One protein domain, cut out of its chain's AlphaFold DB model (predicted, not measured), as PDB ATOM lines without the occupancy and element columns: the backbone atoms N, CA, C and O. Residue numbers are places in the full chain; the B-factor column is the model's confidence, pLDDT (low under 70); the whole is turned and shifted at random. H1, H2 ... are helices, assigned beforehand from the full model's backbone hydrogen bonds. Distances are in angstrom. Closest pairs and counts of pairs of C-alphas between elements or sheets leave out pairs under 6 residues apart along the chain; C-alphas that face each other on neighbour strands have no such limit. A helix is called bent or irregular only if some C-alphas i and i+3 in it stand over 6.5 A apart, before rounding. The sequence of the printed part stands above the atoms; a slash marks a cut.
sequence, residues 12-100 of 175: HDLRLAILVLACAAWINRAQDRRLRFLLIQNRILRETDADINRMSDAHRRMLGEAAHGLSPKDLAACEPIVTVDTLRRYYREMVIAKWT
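What this domain is: This is residues 12 to 100 of the 175 residues of an uncharacterized protein of Planctomycetes bacterium (UniProt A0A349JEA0). A long helical arm, H1a, residues 12 to 30, sticks out from a small helical head. In the head the chain folds back as a hairpin of H1b and H2, H4 crosses H2, and the short H3 sits near the beginning of H4. The printed part has 89 residues, with four named helices in the order H1, H2, H3, H4 and no named strand; the class is all helix. The whole is loose, with a radius of gyration of the C-alphas of 16.9 A, and elongated, spanning 58 by 32 by 21 A.

Where its parts are: H1, residues 12 to 47, was assigned as one helix by its hydrogen bonds but is bent: C-alphas 30 and 33 are 7.2 A apart. Its arm H1a, residues 12 to 30, begins at C-alpha 12 (1.266, -9.801, 67.482) and is 26.6 A long. The arm H1b, residues 33 to 47, is 21.1 A long. H2 holds residues 57 to 68, 16.4 A, and H3 residues 72 to 76. H4, residues 84 to 99, is 23.0 A long and ends at C-alpha 99 (-5.608, 5.804, 116.837).

How they stand to each other: H1a and H1b stand at a steep tilt of 47 degrees. H1a is apart from H2, H3 and H4. H1b and H2 form a helical hairpin and touch, closest at the C-alphas of Phe 37 and Ala 66, 5.2 A, at a shallow tilt of 19 degrees, opposite ways. H4 touches H2 with residues 87 to 94 alone, closest at the C-alphas of Gly 64 and Tyr 91, 4.2 A; their tilt of 69 degrees is steep, only just short of about perpendicular. H3 and H4 only just touch, with 3 pairs of C-alphas within 8 A, through residue 84 of H4 alone; the closest C-alphas are those of Leu 75 and Val 84, 7.2 A. H1b and H4 are apart. In H1a, H1b, H2, H3 and H4 every O i to N i+4 pair is within hydrogen-bond range.

The domain as a whole: The two C-alphas farthest apart, those of His 12 and Asn 53, are 58.1 A apart. Without residues 12 to 30, which stand free, the body spans 33 by 27 by 19 A. The printed part has no cut and no long link. Residues 29 to 31 have pLDDT under 70.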
ATOM      1  N   HIS A  12       0.480  -9.029  66.516       79.25
ATOM      2  CA  HIS A  12       1.266  -9.801  67.482       79.25
ATOM      3  C   HIS A  12       2.395  -8.961  68.088       79.25
ATOM      4  O   HIS A  12       2.562  -8.995  69.303       79.25
ATOM      5  N   ASP A  13       3.076  -8.141  67.289       84.88
ATOM      6  CA  ASP A  13       4.150  -7.250  67.734       84.88
ATOM      7  C   ASP A  13       3.624  -6.178  68.698       84.88
ATOM      8  O   ASP A  13       4.207  -5.954  69.757       84.88
ATOM      9  N   LEU A  14       2.457  -5.586  68.409       88.75
ATOM     10  CA  LEU A  14       1.790  -4.652  69.326       88.75
ATOM     11  C   LEU A  14       1.325  -5.335  70.618       88.75
ATOM     12  O   LEU A  14       1.482  -4.776  71.703       88.75
ATOM     13  N   ARG A  15       0.778  -6.555  70.536       90.19
ATOM     14  CA  ARG A  15       0.381  -7.333  71.723       90.19
ATOM     15  C   ARG A  15       1.584  -7.671  72.598       90.19
ATOM     16  O   ARG A  15       1.505  -7.514  73.813       90.19
ATOM     17  N   LEU A  16       2.691  -8.094  71.994       89.94
ATOM     18  CA  LEU A  16       3.941  -8.362  72.700       89.94
ATOM     19  C   LEU A  16       4.501  -7.082  73.326       89.94
ATOM     20  O   LEU A  16       4.849  -7.098  74.502       89.94
ATOM     21  N   ALA A  17       4.507  -5.960  72.601       91.25
ATOM     22  CA  ALA A  17       4.953  -4.674  73.132       91.25
ATOM     23  C   ALA A  17       4.118  -4.223  74.342       91.25
ATOM     24  O   ALA A  17       4.680  -3.815  75.357       91.25
ATOM     25  N   ILE A  18       2.787  -4.353  74.284       93.94
ATOM     26  CA  ILE A  18       1.896  -4.024  75.408       93.94
ATOM     27  C   ILE A  18       2.171  -4.934  76.609       93.94
ATOM     28  O   ILE A  18       2.255  -4.441  77.732       93.94
ATOM     29  N   LEU A  19       2.346  -6.243  76.394       94.44
ATOM     30  CA  LEU A  19       2.668  -7.184  77.470       94.44
ATOM     31  C   LEU A  19       4.027  -6.874  78.106       94.44
ATOM     32  O   LEU A  19       4.135  -6.868  79.330       94.44
ATOM     33  N   VAL A  20       5.046  -6.554  77.305       94.75
ATOM     34  CA  VAL A  20       6.372  -6.163  77.806       94.75
ATOM     35  C   VAL A  20       6.288  -4.870  78.611       94.75
ATOM     36  O   VAL A  20       6.819  -4.818  79.718       94.75
ATOM     37  N   LEU A  21       5.584  -3.849  78.116       94.50
ATOM     38  CA  LEU A  21       5.389  -2.589  78.840       94.50
ATOM     39  C   LEU A  21       4.586  -2.782  80.129       94.50
ATOM     40  O   LEU A  21       4.930  -2.192  81.149       94.50
ATOM     41  N   ALA A  22       3.554  -3.626  80.120       91.94
ATOM     42  CA  ALA A  22       2.773  -3.948  81.310       91.94
ATOM     43  C   ALA A  22       3.615  -4.699  82.353       91.94
ATOM     44  O   ALA A  22       3.594  -4.331  83.527       91.94
ATOM     45  N   CYS A  23       4.408  -5.688  81.932       92.31
ATOM     46  CA  CYS A  23       5.351  -6.398  82.796       92.31
ATOM     47  C   CYS A  23       6.418  -5.453  83.356       92.31
ATOM     48  O   CYS A  23       6.648  -5.443  84.562       92.31
ATOM     49  N   ALA A  24       7.024  -4.610  82.517       89.06
ATOM     50  CA  ALA A  24       8.011  -3.623  82.941       89.06
ATOM     51  C   ALA A  24       7.407  -2.607  83.920       89.06
ATOM     52  O   ALA A  24       8.010  -2.307  84.947       89.06
ATOM     53  N   ALA A  25       6.193  -2.115  83.660       85.56
ATOM     54  CA  ALA A  25       5.483  -1.206  84.552       85.56
ATOM     55  C   ALA A  25       5.099  -1.874  85.881       85.56
ATOM     56  O   ALA A  25       5.157  -1.228  86.926       85.56
ATOM     57  N   TRP A  26       4.721  -3.154  85.862       86.00
ATOM     58  CA  TRP A  26       4.414  -3.923  87.068       86.00
ATOM     59  C   TRP A  26       5.668  -4.156  87.918       86.00
ATOM     60  O   TRP A  26       5.657  -3.866  89.114       86.00
ATOM     61  N   ILE A  27       6.768  -4.583  87.290       80.38
ATOM     62  CA  ILE A  27       8.068  -4.776  87.947       80.38
ATOM     63  C   ILE A  27       8.585  -3.447  88.512       80.38
ATOM     64  O   ILE A  27       8.990  -3.401  89.672       80.38
ATOM     65  N   ASN A  28       8.515  -2.354  87.746       77.50
ATOM     66  CA  ASN A  28       8.939  -1.030  88.210       77.50
ATOM     67  C   ASN A  28       8.105  -0.548  89.403       77.50
ATOM     68  O   ASN A  28       8.671  -0.201  90.438       77.50
ATOM     69  N   ARG A  29       6.767  -0.634  89.339       68.88
ATOM     70  CA  ARG A  29       5.913  -0.261  90.482       68.88
ATOM     71  C   ARG A  29       6.180  -1.097  91.729       68.88
ATOM     72  O   ARG A  29       6.055  -0.594  92.846       68.88
ATOM     73  N   ALA A  30       6.532  -2.371  91.559       67.06
ATOM     74  CA  ALA A  30       6.909  -3.228  92.674       67.06
ATOM     75  C   ALA A  30       8.232  -2.776  93.330       67.06
ATOM     76  O   ALA A  30       8.385  -2.915  94.545       67.06
ATOM     77  N   GLN A  31       9.154  -2.184  92.561       69.25
ATOM     78  CA  GLN A  31      10.474  -1.716  93.012       69.25
ATOM     79  C   GLN A  31      10.462  -0.293  93.622       69.25
ATOM     80  O   GLN A  31      11.359   0.050  94.394       69.25
ATOM     81  N   ASP A  32       9.428   0.522  93.367       82.31
ATOM     82  CA  ASP A  32       9.349   1.953  93.743       82.31
ATOM     83  C   ASP A  32       9.454   2.269  95.249       82.31
ATOM     84  O   ASP A  32       9.552   3.433  95.654       82.31
ATOM     85  N   ARG A  33       9.392   1.262  96.122       89.25
ATOM     86  CA  ARG A  33       9.430   1.467  97.579       89.25
ATOM     87  C   ARG A  33      10.816   1.879  98.070       89.25
ATOM     88  O   ARG A  33      10.910   2.767  98.913       89.25
ATOM     89  N   ARG A  34      11.880   1.287  97.514       91.44
ATOM     90  CA  ARG A  34      13.267   1.628  97.880       91.44
ATOM     91  C   ARG A  34      13.601   3.051  97.455       91.44
ATOM     92  O   ARG A  34      14.108   3.825  98.256       91.44
ATOM     93  N   LEU A  35      13.229   3.414  96.225       92.25
ATOM     94  CA  LEU A  35      13.430   4.765  95.708       92.25
ATOM     95  C   LEU A  35      12.717   5.802  96.579       92.25
ATOM     96  O   LEU A  35      13.326   6.791  96.969       92.25
ATOM     97  N   ARG A  36      11.451   5.559  96.946       93.12
ATOM     98  CA  ARG A  36      10.719   6.450  97.860       93.12
ATOM     99  C   ARG A  36      11.411   6.606  99.207       93.12
ATOM    100  O   ARG A  36      11.548   7.734  99.672       93.12
ATOM    101  N   PHE A  37      11.852   5.505  99.811       95.38
ATOM    102  CA  PHE A  37      12.585   5.550 101.074       95.38
ATOM    103  C   PHE A  37      13.862   6.389 100.949       95.38
ATOM    104  O   PHE A  37      14.066   7.310 101.736       95.38
ATOM    105  N   LEU A  38      14.666   6.148  99.910       95.44
ATOM    106  CA  LEU A  38      15.899   6.892  99.656       95.44
ATOM    107  C   LEU A  38      15.647   8.376  99.370       95.44
ATOM    108  O   LEU A  38      16.399   9.218  99.852       95.44
ATOM    109  N   LEU A  39      14.598   8.727  98.622       95.88
ATOM    110  CA  LEU A  39      14.237  10.125  98.363       95.88
ATOM    111  C   LEU A  39      13.823  10.847  99.648       95.88
ATOM    112  O   LEU A  39      14.257  11.973  99.883       95.88
ATOM    113  N   ILE A  40      13.023  10.195 100.497       96.31
ATOM    114  CA  ILE A  40      12.619  10.736 101.801       96.31
ATOM    115  C   ILE A  40      13.837  10.896 102.715       96.31
ATOM    116  O   ILE A  40      14.015  11.962 103.298       96.31
ATOM    117  N   GLN A  41      14.704   9.884 102.793       96.31
ATOM    118  CA  GLN A  41      15.938   9.945 103.576       96.31
ATOM    119  C   GLN A  41      16.850  11.082 103.105       96.31
ATOM    120  O   GLN A  41      17.275  11.891 103.924       96.31
ATOM    121  N   ASN A  42      17.110  11.189 101.799       96.56
ATOM    122  CA  ASN A  42      17.932  12.262 101.238       96.56
ATOM    123  C   ASN A  42      17.336  13.643 101.512       96.56
ATOM    124  O   ASN A  42      18.061  14.574 101.851       96.56
ATOM    125  N   ARG A  43      16.014  13.787 101.384       96.56
ATOM    126  CA  ARG A  43      15.328  15.037 101.713       96.56
ATOM    127  C   ARG A  43      15.538  15.415 103.177       96.56
ATOM    128  O   ARG A  43      15.942  16.541 103.442       96.56
ATOM    129  N   ILE A  44      15.312  14.478 104.096       96.75
ATOM    130  CA  ILE A  44      15.482  14.713 105.535       96.75
ATOM    131  C   ILE A  44      16.934  15.058 105.846       96.75
ATOM    132  O   ILE A  44      17.169  16.053 106.512       96.75
ATOM    133  N   LEU A  45      17.900  14.316 105.298       95.62
ATOM    134  CA  LEU A  45      19.325  14.611 105.464       95.62
ATOM    135  C   LEU A  45      19.682  16.035 105.025       95.62
ATOM    136  O   LEU A  45      20.457  16.702 105.704       95.62
ATOM    137  N   ARG A  46      19.103  16.515 103.919       95.75
ATOM    138  CA  ARG A  46      19.308  17.889 103.438       95.75
ATOM    139  C   ARG A  46      18.624  18.930 104.323       95.75
ATOM    140  O   ARG A  46      19.189  19.994 104.536       95.75
ATOM    141  N   GLU A  47      17.424  18.645 104.823       95.69
ATOM    142  CA  GLU A  47      16.668  19.551 105.700       95.69
ATOM    143  C   GLU A  47      17.258  19.622 107.120       95.69
ATOM    144  O   GLU A  47      17.161  20.657 107.774       95.69
ATOM    145  N   THR A  48      17.886  18.545 107.603       94.06
ATOM    146  CA  THR A  48      18.478  18.473 108.948       94.06
ATOM    147  C   THR A  48      19.981  18.737 108.975       94.06
ATOM    148  O   THR A  48      20.561  18.693 110.056       94.06
ATOM    149  N   ASP A  49      20.613  18.995 107.825       92.94
ATOM    150  CA  ASP A  49      22.074  19.130 107.693       92.94
ATOM    151  C   ASP A  49      22.821  17.900 108.249       92.94
ATOM    152  O   ASP A  49      23.772  17.999 109.016       92.94
ATOM    153  N   ALA A  50      22.286  16.712 107.946       90.06
ATOM    154  CA  ALA A  50      22.722  15.415 108.467       90.06
ATOM    155  C   ALA A  50      22.736  15.265 110.010       90.06
ATOM    156  O   ALA A  50      23.179  14.233 110.514       90.06
ATOM    157  N   ASP A  51      22.188  16.217 110.774       91.94
ATOM    158  CA  ASP A  51      22.064  16.116 112.231       91.94
ATOM    159  C   ASP A  51      20.747  15.435 112.638       91.94
ATOM    160  O   ASP A  51      19.654  16.003 112.545       91.94
ATOM    161  N   ILE A  52      20.853  14.206 113.145       86.44
ATOM    162  CA  ILE A  52      19.714  13.398 113.608       86.44
ATOM    163  C   ILE A  52      18.937  14.103 114.734       86.44
ATOM    164  O   ILE A  52      17.719  13.927 114.840       86.44
ATOM    165  N   ASN A  53      19.589  14.936 115.550       91.56
ATOM    166  CA  ASN A  53      18.927  15.643 116.650       91.56
ATOM    167  C   ASN A  53      17.964  16.728 116.155       91.56
ATOM    168  O   ASN A  53      17.005  17.064 116.849       91.56
ATOM    169  N   ARG A  54      18.166  17.235 114.934       92.69
ATOM    170  CA  ARG A  54      17.272  18.201 114.274       92.69
ATOM    171  C   ARG A  54      16.067  17.543 113.601       92.69
ATOM    172  O   ARG A  54      15.228  18.227 113.016       92.69
ATOM    173  N   MET A  55      15.948  16.217 113.668       93.44
ATOM    174  CA  MET A  55      14.858  15.489 113.034       93.44
ATOM    175  C   MET A  55      13.530  15.691 113.782       93.44
ATOM    176  O   MET A  55      13.346  15.206 114.902       93.44
ATOM    177  N   SER A  56      12.582  16.362 113.122       94.69
ATOM    178  CA  SER A  56      11.234  16.605 113.639       94.69
ATOM    179  C   SER A  56      10.388  15.325 113.722       94.69
ATOM    180  O   SER A  56      10.654  14.326 113.047       94.69
ATOM    181  N   ASP A  57       9.291  15.365 114.482       93.88
ATOM    182  CA  ASP A  57       8.322  14.259 114.516       93.88
ATOM    183  C   ASP A  57       7.638  14.015 113.164       93.88
ATOM    184  O   ASP A  57       7.133  12.919 112.918       93.88
ATOM    185  N   ALA A  58       7.607  15.010 112.273       94.69
ATOM    186  CA  ALA A  58       7.131  14.822 110.906       94.69
ATOM    187  C   ALA A  58       8.119  13.971 110.092       94.69
ATOM    188  O   ALA A  58       7.706  13.006 109.450       94.69
ATOM    189  N   HIS A  59       9.422  14.250 110.195       96.25
ATOM    190  CA  HIS A  59      10.469  13.460 109.535       96.25
ATOM    191  C   HIS A  59      10.467  12.003 110.018       96.25
ATOM    192  O   HIS A  59      10.514  11.079 109.205       96.25
ATOM    193  N   ARG A  60      10.336  11.785 111.336       96.00
ATOM    194  CA  ARG A  60      10.242  10.443 111.942       96.00
ATOM    195  C   ARG A  60       9.061   9.654 111.386       96.00
ATOM    196  O   ARG A  60       9.226   8.499 110.993       96.00
ATOM    197  N   ARG A  61       7.887  10.291 111.296       95.56
ATOM    198  CA  ARG A  61       6.680   9.696 110.703       95.56
ATOM    199  C   ARG A  61       6.890   9.326 109.236       95.56
ATOM    200  O   ARG A  61       6.630   8.183 108.875       95.56
ATOM    201  N   MET A  62       7.429  10.242 108.428       95.62
ATOM    202  CA  MET A  62       7.715   9.993 107.009       95.62
ATOM    203  C   MET A  62       8.682   8.818 106.806       95.62
ATOM    204  O   MET A  62       8.434   7.956 105.963       95.62
ATOM    205  N   LEU A  63       9.762   8.747 107.594       96.19
ATOM    206  CA  LEU A  63      10.713   7.632 107.545       96.19
ATOM    207  C   LEU A  63      10.081   6.311 107.979       96.19
ATOM    208  O   LEU A  63      10.277   5.296 107.314       96.19
ATOM    209  N   GLY A  64       9.317   6.319 109.074       96.56
ATOM    210  CA  GLY A  64       8.622   5.130 109.564       96.56
ATOM    211  C   GLY A  64       7.619   4.587 108.544       96.56
ATOM    212  O   GLY A  64       7.593   3.384 108.281       96.56
ATOM    213  N   GLU A  65       6.828   5.464 107.923       95.56
ATOM    214  CA  GLU A  65       5.864   5.096 106.883       95.56
ATOM    215  C   GLU A  65       6.552   4.514 105.640       95.56
ATOM    216  O   GLU A  65       6.168   3.444 105.163       95.56
ATOM    217  N   ALA A  66       7.607   5.170 105.147       95.06
ATOM    218  CA  ALA A  66       8.356   4.690 103.990       95.06
ATOM    219  C   ALA A  66       9.052   3.344 104.259       95.06
ATOM    220  O   ALA A  66       9.081   2.475 103.384       95.06
ATOM    221  N   ALA A  67       9.572   3.145 105.474       95.31
ATOM    222  CA  ALA A  67      10.247   1.916 105.878       95.31
ATOM    223  C   ALA A  67       9.289   0.725 106.036       95.31
ATOM    224  O   ALA A  67       9.676  -0.408 105.754       95.31
ATOM    225  N   HIS A  68       8.038   0.951 106.454       93.50
ATOM    226  CA  HIS A  68       7.061  -0.122 106.684       93.50
ATOM    227  C   HIS A  68       6.765  -0.956 105.423       93.50
ATOM    228  O   HIS A  68       6.454  -2.142 105.513       93.50
ATOM    229  N   GLY A  69       6.887  -0.361 104.233       88.25
ATOM    230  CA  GLY A  69       6.676  -1.056 102.963       88.25
ATOM    231  C   GLY A  69       7.835  -1.953 102.507       88.25
ATOM    232  O   GLY A  69       7.686  -2.622 101.481       88.25
ATOM    233  N   LEU A  70       8.974  -1.956 103.205       92.00
ATOM    234  CA  LEU A  70      10.204  -2.637 102.795       92.00
ATOM    235  C   LEU A  70      10.493  -3.871 103.656       92.00
ATOM    236  O   LEU A  70      10.243  -3.885 104.863       92.00
ATOM    237  N   SER A  71      11.058  -4.915 103.043       90.94
ATOM    238  CA  SER A  71      11.572  -6.053 103.809       90.94
ATOM    239  C   SER A  71      12.850  -5.657 104.571       90.94
ATOM    240  O   SER A  71      13.537  -4.718 104.163       90.94
ATOM    241  N   PRO A  72      13.234  -6.371 105.649       89.00
ATOM    242  CA  PRO A  72      14.475  -6.087 106.377       89.00
ATOM    243  C   PRO A  72      15.717  -6.067 105.479       89.00
ATOM    244  O   PRO A  72      16.584  -5.215 105.645       89.00
ATOM    245  N   LYS A  73      15.776  -6.974 104.494       89.75
ATOM    246  CA  LYS A  73      16.874  -7.055 103.524       89.75
ATOM    247  C   LYS A  73      16.912  -5.831 102.611       89.75
ATOM    248  O   LYS A  73      17.984  -5.296 102.351       89.75
ATOM    249  N   ASP A  74      15.750  -5.381 102.142       90.56
ATOM    250  CA  ASP A  74      15.655  -4.202 101.277       90.56
ATOM    251  C   ASP A  74      16.044  -2.931 102.020       90.56
ATOM    252  O   ASP A  74      16.709  -2.069 101.458       90.56
ATOM    253  N   LEU A  75      15.630  -2.832 103.282       92.88
ATOM    254  CA  LEU A  75      15.924  -1.687 104.124       92.88
ATOM    255  C   LEU A  75      17.412  -1.636 104.484       92.88
ATOM    256  O   LEU A  75      18.002  -0.568 104.410       92.88
ATOM    257  N   ALA A  76      18.035  -2.784 104.780       91.38
ATOM    258  CA  ALA A  76      19.481  -2.876 104.982       91.38
ATOM    259  C   ALA A  76      20.269  -2.444 103.734       91.38
ATOM    260  O   ALA A  76      21.245  -1.712 103.853       91.38
ATOM    261  N   ALA A  77      19.808  -2.823 102.537       91.56
ATOM    262  CA  ALA A  77      20.421  -2.409 101.272       91.56
ATOM    263  C   ALA A  77      20.282  -0.904 100.969       91.56
ATOM    264  O   ALA A  77      20.957  -0.405 100.076       91.56
ATOM    265  N   CYS A  78      19.398  -0.187 101.670       92.19
ATOM    266  CA  CYS A  78      19.230   1.259 101.517       92.19
ATOM    267  C   CYS A  78      20.123   2.080 102.460       92.19
ATOM    268  O   CYS A  78      20.017   3.302 102.424       92.19
ATOM    269  N   GLU A  79      20.937   1.438 103.311       94.06
ATOM    270  CA  GLU A  79      21.824   2.096 104.285       94.06
ATOM    271  C   GLU A  79      21.104   3.202 105.082       94.06
ATOM    272  O   GLU A  79      21.304   4.402 104.862       94.06
ATOM    273  N   PRO A  80      20.174   2.819 105.973       94.25
ATOM    274  CA  PRO A  80      19.321   3.780 106.639       94.25
ATOM    275  C   PRO A  80      20.116   4.615 107.650       94.25
ATOM    276  O   PRO A  80      20.934   4.088 108.402       94.25
ATOM    277  N   ILE A  81      19.805   5.910 107.735       94.12
ATOM    278  CA  ILE A  81      20.456   6.857 108.669       94.12
ATOM    279  C   ILE A  81      20.222   6.524 110.152       94.12
ATOM    280  O   ILE A  81      20.893   7.048 111.035       94.12
ATOM    281  N   VAL A  82      19.239   5.668 110.430       93.81
ATOM    282  CA  VAL A  82      18.901   5.142 111.754       93.81
ATOM    283  C   VAL A  82      18.669   3.637 111.653       93.81
ATOM    284  O   VAL A  82      18.389   3.101 110.582       93.81
ATOM    285  N   THR A  83      18.735   2.934 112.782       94.31
ATOM    286  CA  THR A  83      18.550   1.478 112.791       94.31
ATOM    287  C   THR A  83      17.149   1.068 112.328       94.31
ATOM    288  O   THR A  83      16.160   1.776 112.548       94.31
ATOM    289  N   VAL A  84      17.040  -0.125 111.734       94.31
ATOM    290  CA  VAL A  84      15.761  -0.704 111.281       94.31
ATOM    291  C   VAL A  84      14.730  -0.763 112.415       94.31
ATOM    292  O   VAL A  84      13.558  -0.442 112.207       94.31
ATOM    293  N   ASP A  85      15.160  -1.103 113.629       94.94
ATOM    294  CA  ASP A  85      14.284  -1.134 114.804       94.94
ATOM    295  C   ASP A  85      13.750   0.250 115.176       94.94
ATOM    296  O   ASP A  85      12.588   0.384 115.571       94.94
ATOM    297  N   THR A  86      14.556   1.296 114.981       95.38
ATOM    298  CA  THR A  86      14.140   2.687 115.196       95.38
ATOM    299  C   THR A  86      13.097   3.115 114.166       95.38
ATOM    300  O   THR A  86      12.079   3.694 114.537       95.38
ATOM    301  N   LEU A  87      13.276   2.755 112.891       96.06
ATOM    302  CA  LEU A  87      12.283   3.023 111.839       96.06
ATOM    303  C   LEU A  87      10.944   2.338 112.136       96.06
ATOM    304  O   LEU A  87       9.879   2.948 112.028       96.06
ATOM    305  N   ARG A  88      10.990   1.081 112.594       95.25
ATOM    306  CA  ARG A  88       9.797   0.347 113.042       95.25
ATOM    307  C   ARG A  88       9.165   0.979 114.277       95.25
ATOM    308  O   ARG A  88       7.941   0.973 114.405       95.25
ATOM    309  N   ARG A  89       9.968   1.516 115.202       96.31
ATOM    310  CA  ARG A  89       9.467   2.276 116.354       96.31
ATOM    311  C   ARG A  89       8.715   3.526 115.898       96.31
ATOM    312  O   ARG A  89       7.571   3.679 116.307       96.31
ATOM    313  N   TYR A  90       9.281   4.328 114.998       96.12
ATOM    314  CA  TYR A  90       8.608   5.518 114.463       96.12
ATOM    315  C   TYR A  90       7.280   5.191 113.777       96.12
ATOM    316  O   TYR A  90       6.291   5.893 113.981       96.12
ATOM    317  N   TYR A  91       7.221   4.092 113.019       95.81
ATOM    318  CA  TYR A  91       5.963   3.638 112.428       95.81
ATOM    319  C   TYR A  91       4.921   3.276 113.498       95.81
ATOM    320  O   TYR A  91       3.770   3.696 113.410       95.81
ATOM    321  N   ARG A  92       5.317   2.537 114.542       95.12
ATOM    322  CA  ARG A  92       4.414   2.193 115.654       95.12
ATOM    323  C   ARG A  92       3.919   3.433 116.392       95.12
ATOM    324  O   ARG A  92       2.724   3.533 116.639       95.12
ATOM    325  N   GLU A  93       4.803   4.377 116.702       93.94
ATOM    326  CA  GLU A  93       4.452   5.648 117.352       93.94
ATOM    327  C   GLU A  93       3.451   6.446 116.507       93.94
ATOM    328  O   GLU A  93       2.443   6.921 117.027       93.94
ATOM    329  N   MET A  94       3.666   6.516 115.191       93.56
ATOM    330  CA  MET A  94       2.732   7.139 114.252       93.56
ATOM    331  C   MET A  94       1.355   6.464 114.260       93.56
ATOM    332  O   MET A  94       0.332   7.147 114.292       93.56
ATOM    333  N   VAL A  95       1.314   5.128 114.214       93.31
ATOM    334  CA  VAL A  95       0.060   4.360 114.228       93.31
ATOM    335  C   VAL A  95      -0.675   4.566 115.549       93.31
ATOM    336  O   VAL A  95      -1.872   4.840 115.535       93.31
ATOM    337  N   ILE A  96       0.033   4.501 116.679       91.62
ATOM    338  CA  ILE A  96      -0.542   4.774 118.000       91.62
ATOM    339  C   ILE A  96      -1.124   6.183 118.023       91.62
ATOM    340  O   ILE A  96      -2.288   6.336 118.373       91.62
ATOM    341  N   ALA A  97      -0.381   7.198 117.585       87.44
ATOM    342  CA  ALA A  97      -0.863   8.577 117.555       87.44
ATOM    343  C   ALA A  97      -2.092   8.767 116.647       87.44
ATOM    344  O   ALA A  97      -2.967   9.564 116.968       87.44
ATOM    345  N   LYS A  98      -2.202   8.017 115.542       86.44
ATOM    346  CA  LYS A  98      -3.380   8.052 114.657       86.44
ATOM    347  C   LYS A  98      -4.640   7.504 115.333       86.44
ATOM    348  O   LYS A  98      -5.732   7.999 115.073       86.44
ATOM    349  N   TRP A  99      -4.491   6.471 116.158       84.12
ATOM    350  CA  TRP A  99      -5.608   5.804 116.837       84.12
ATOM    351  C   TRP A  99      -5.845   6.301 118.264       84.12
ATOM    352  O   TRP A  99      -6.886   6.020 118.854       84.12
ATOM    353  N   THR A 100      -4.905   7.068 118.808       79.69
ATOM    354  CA  THR A 100      -5.042   7.741 120.092       79.69
ATOM    355  C   THR A 100      -5.624   9.118 119.830       79.69
ATOM    356  O   THR A 100      -4.907  10.073 119.541       79.69
TER     357      THR A 100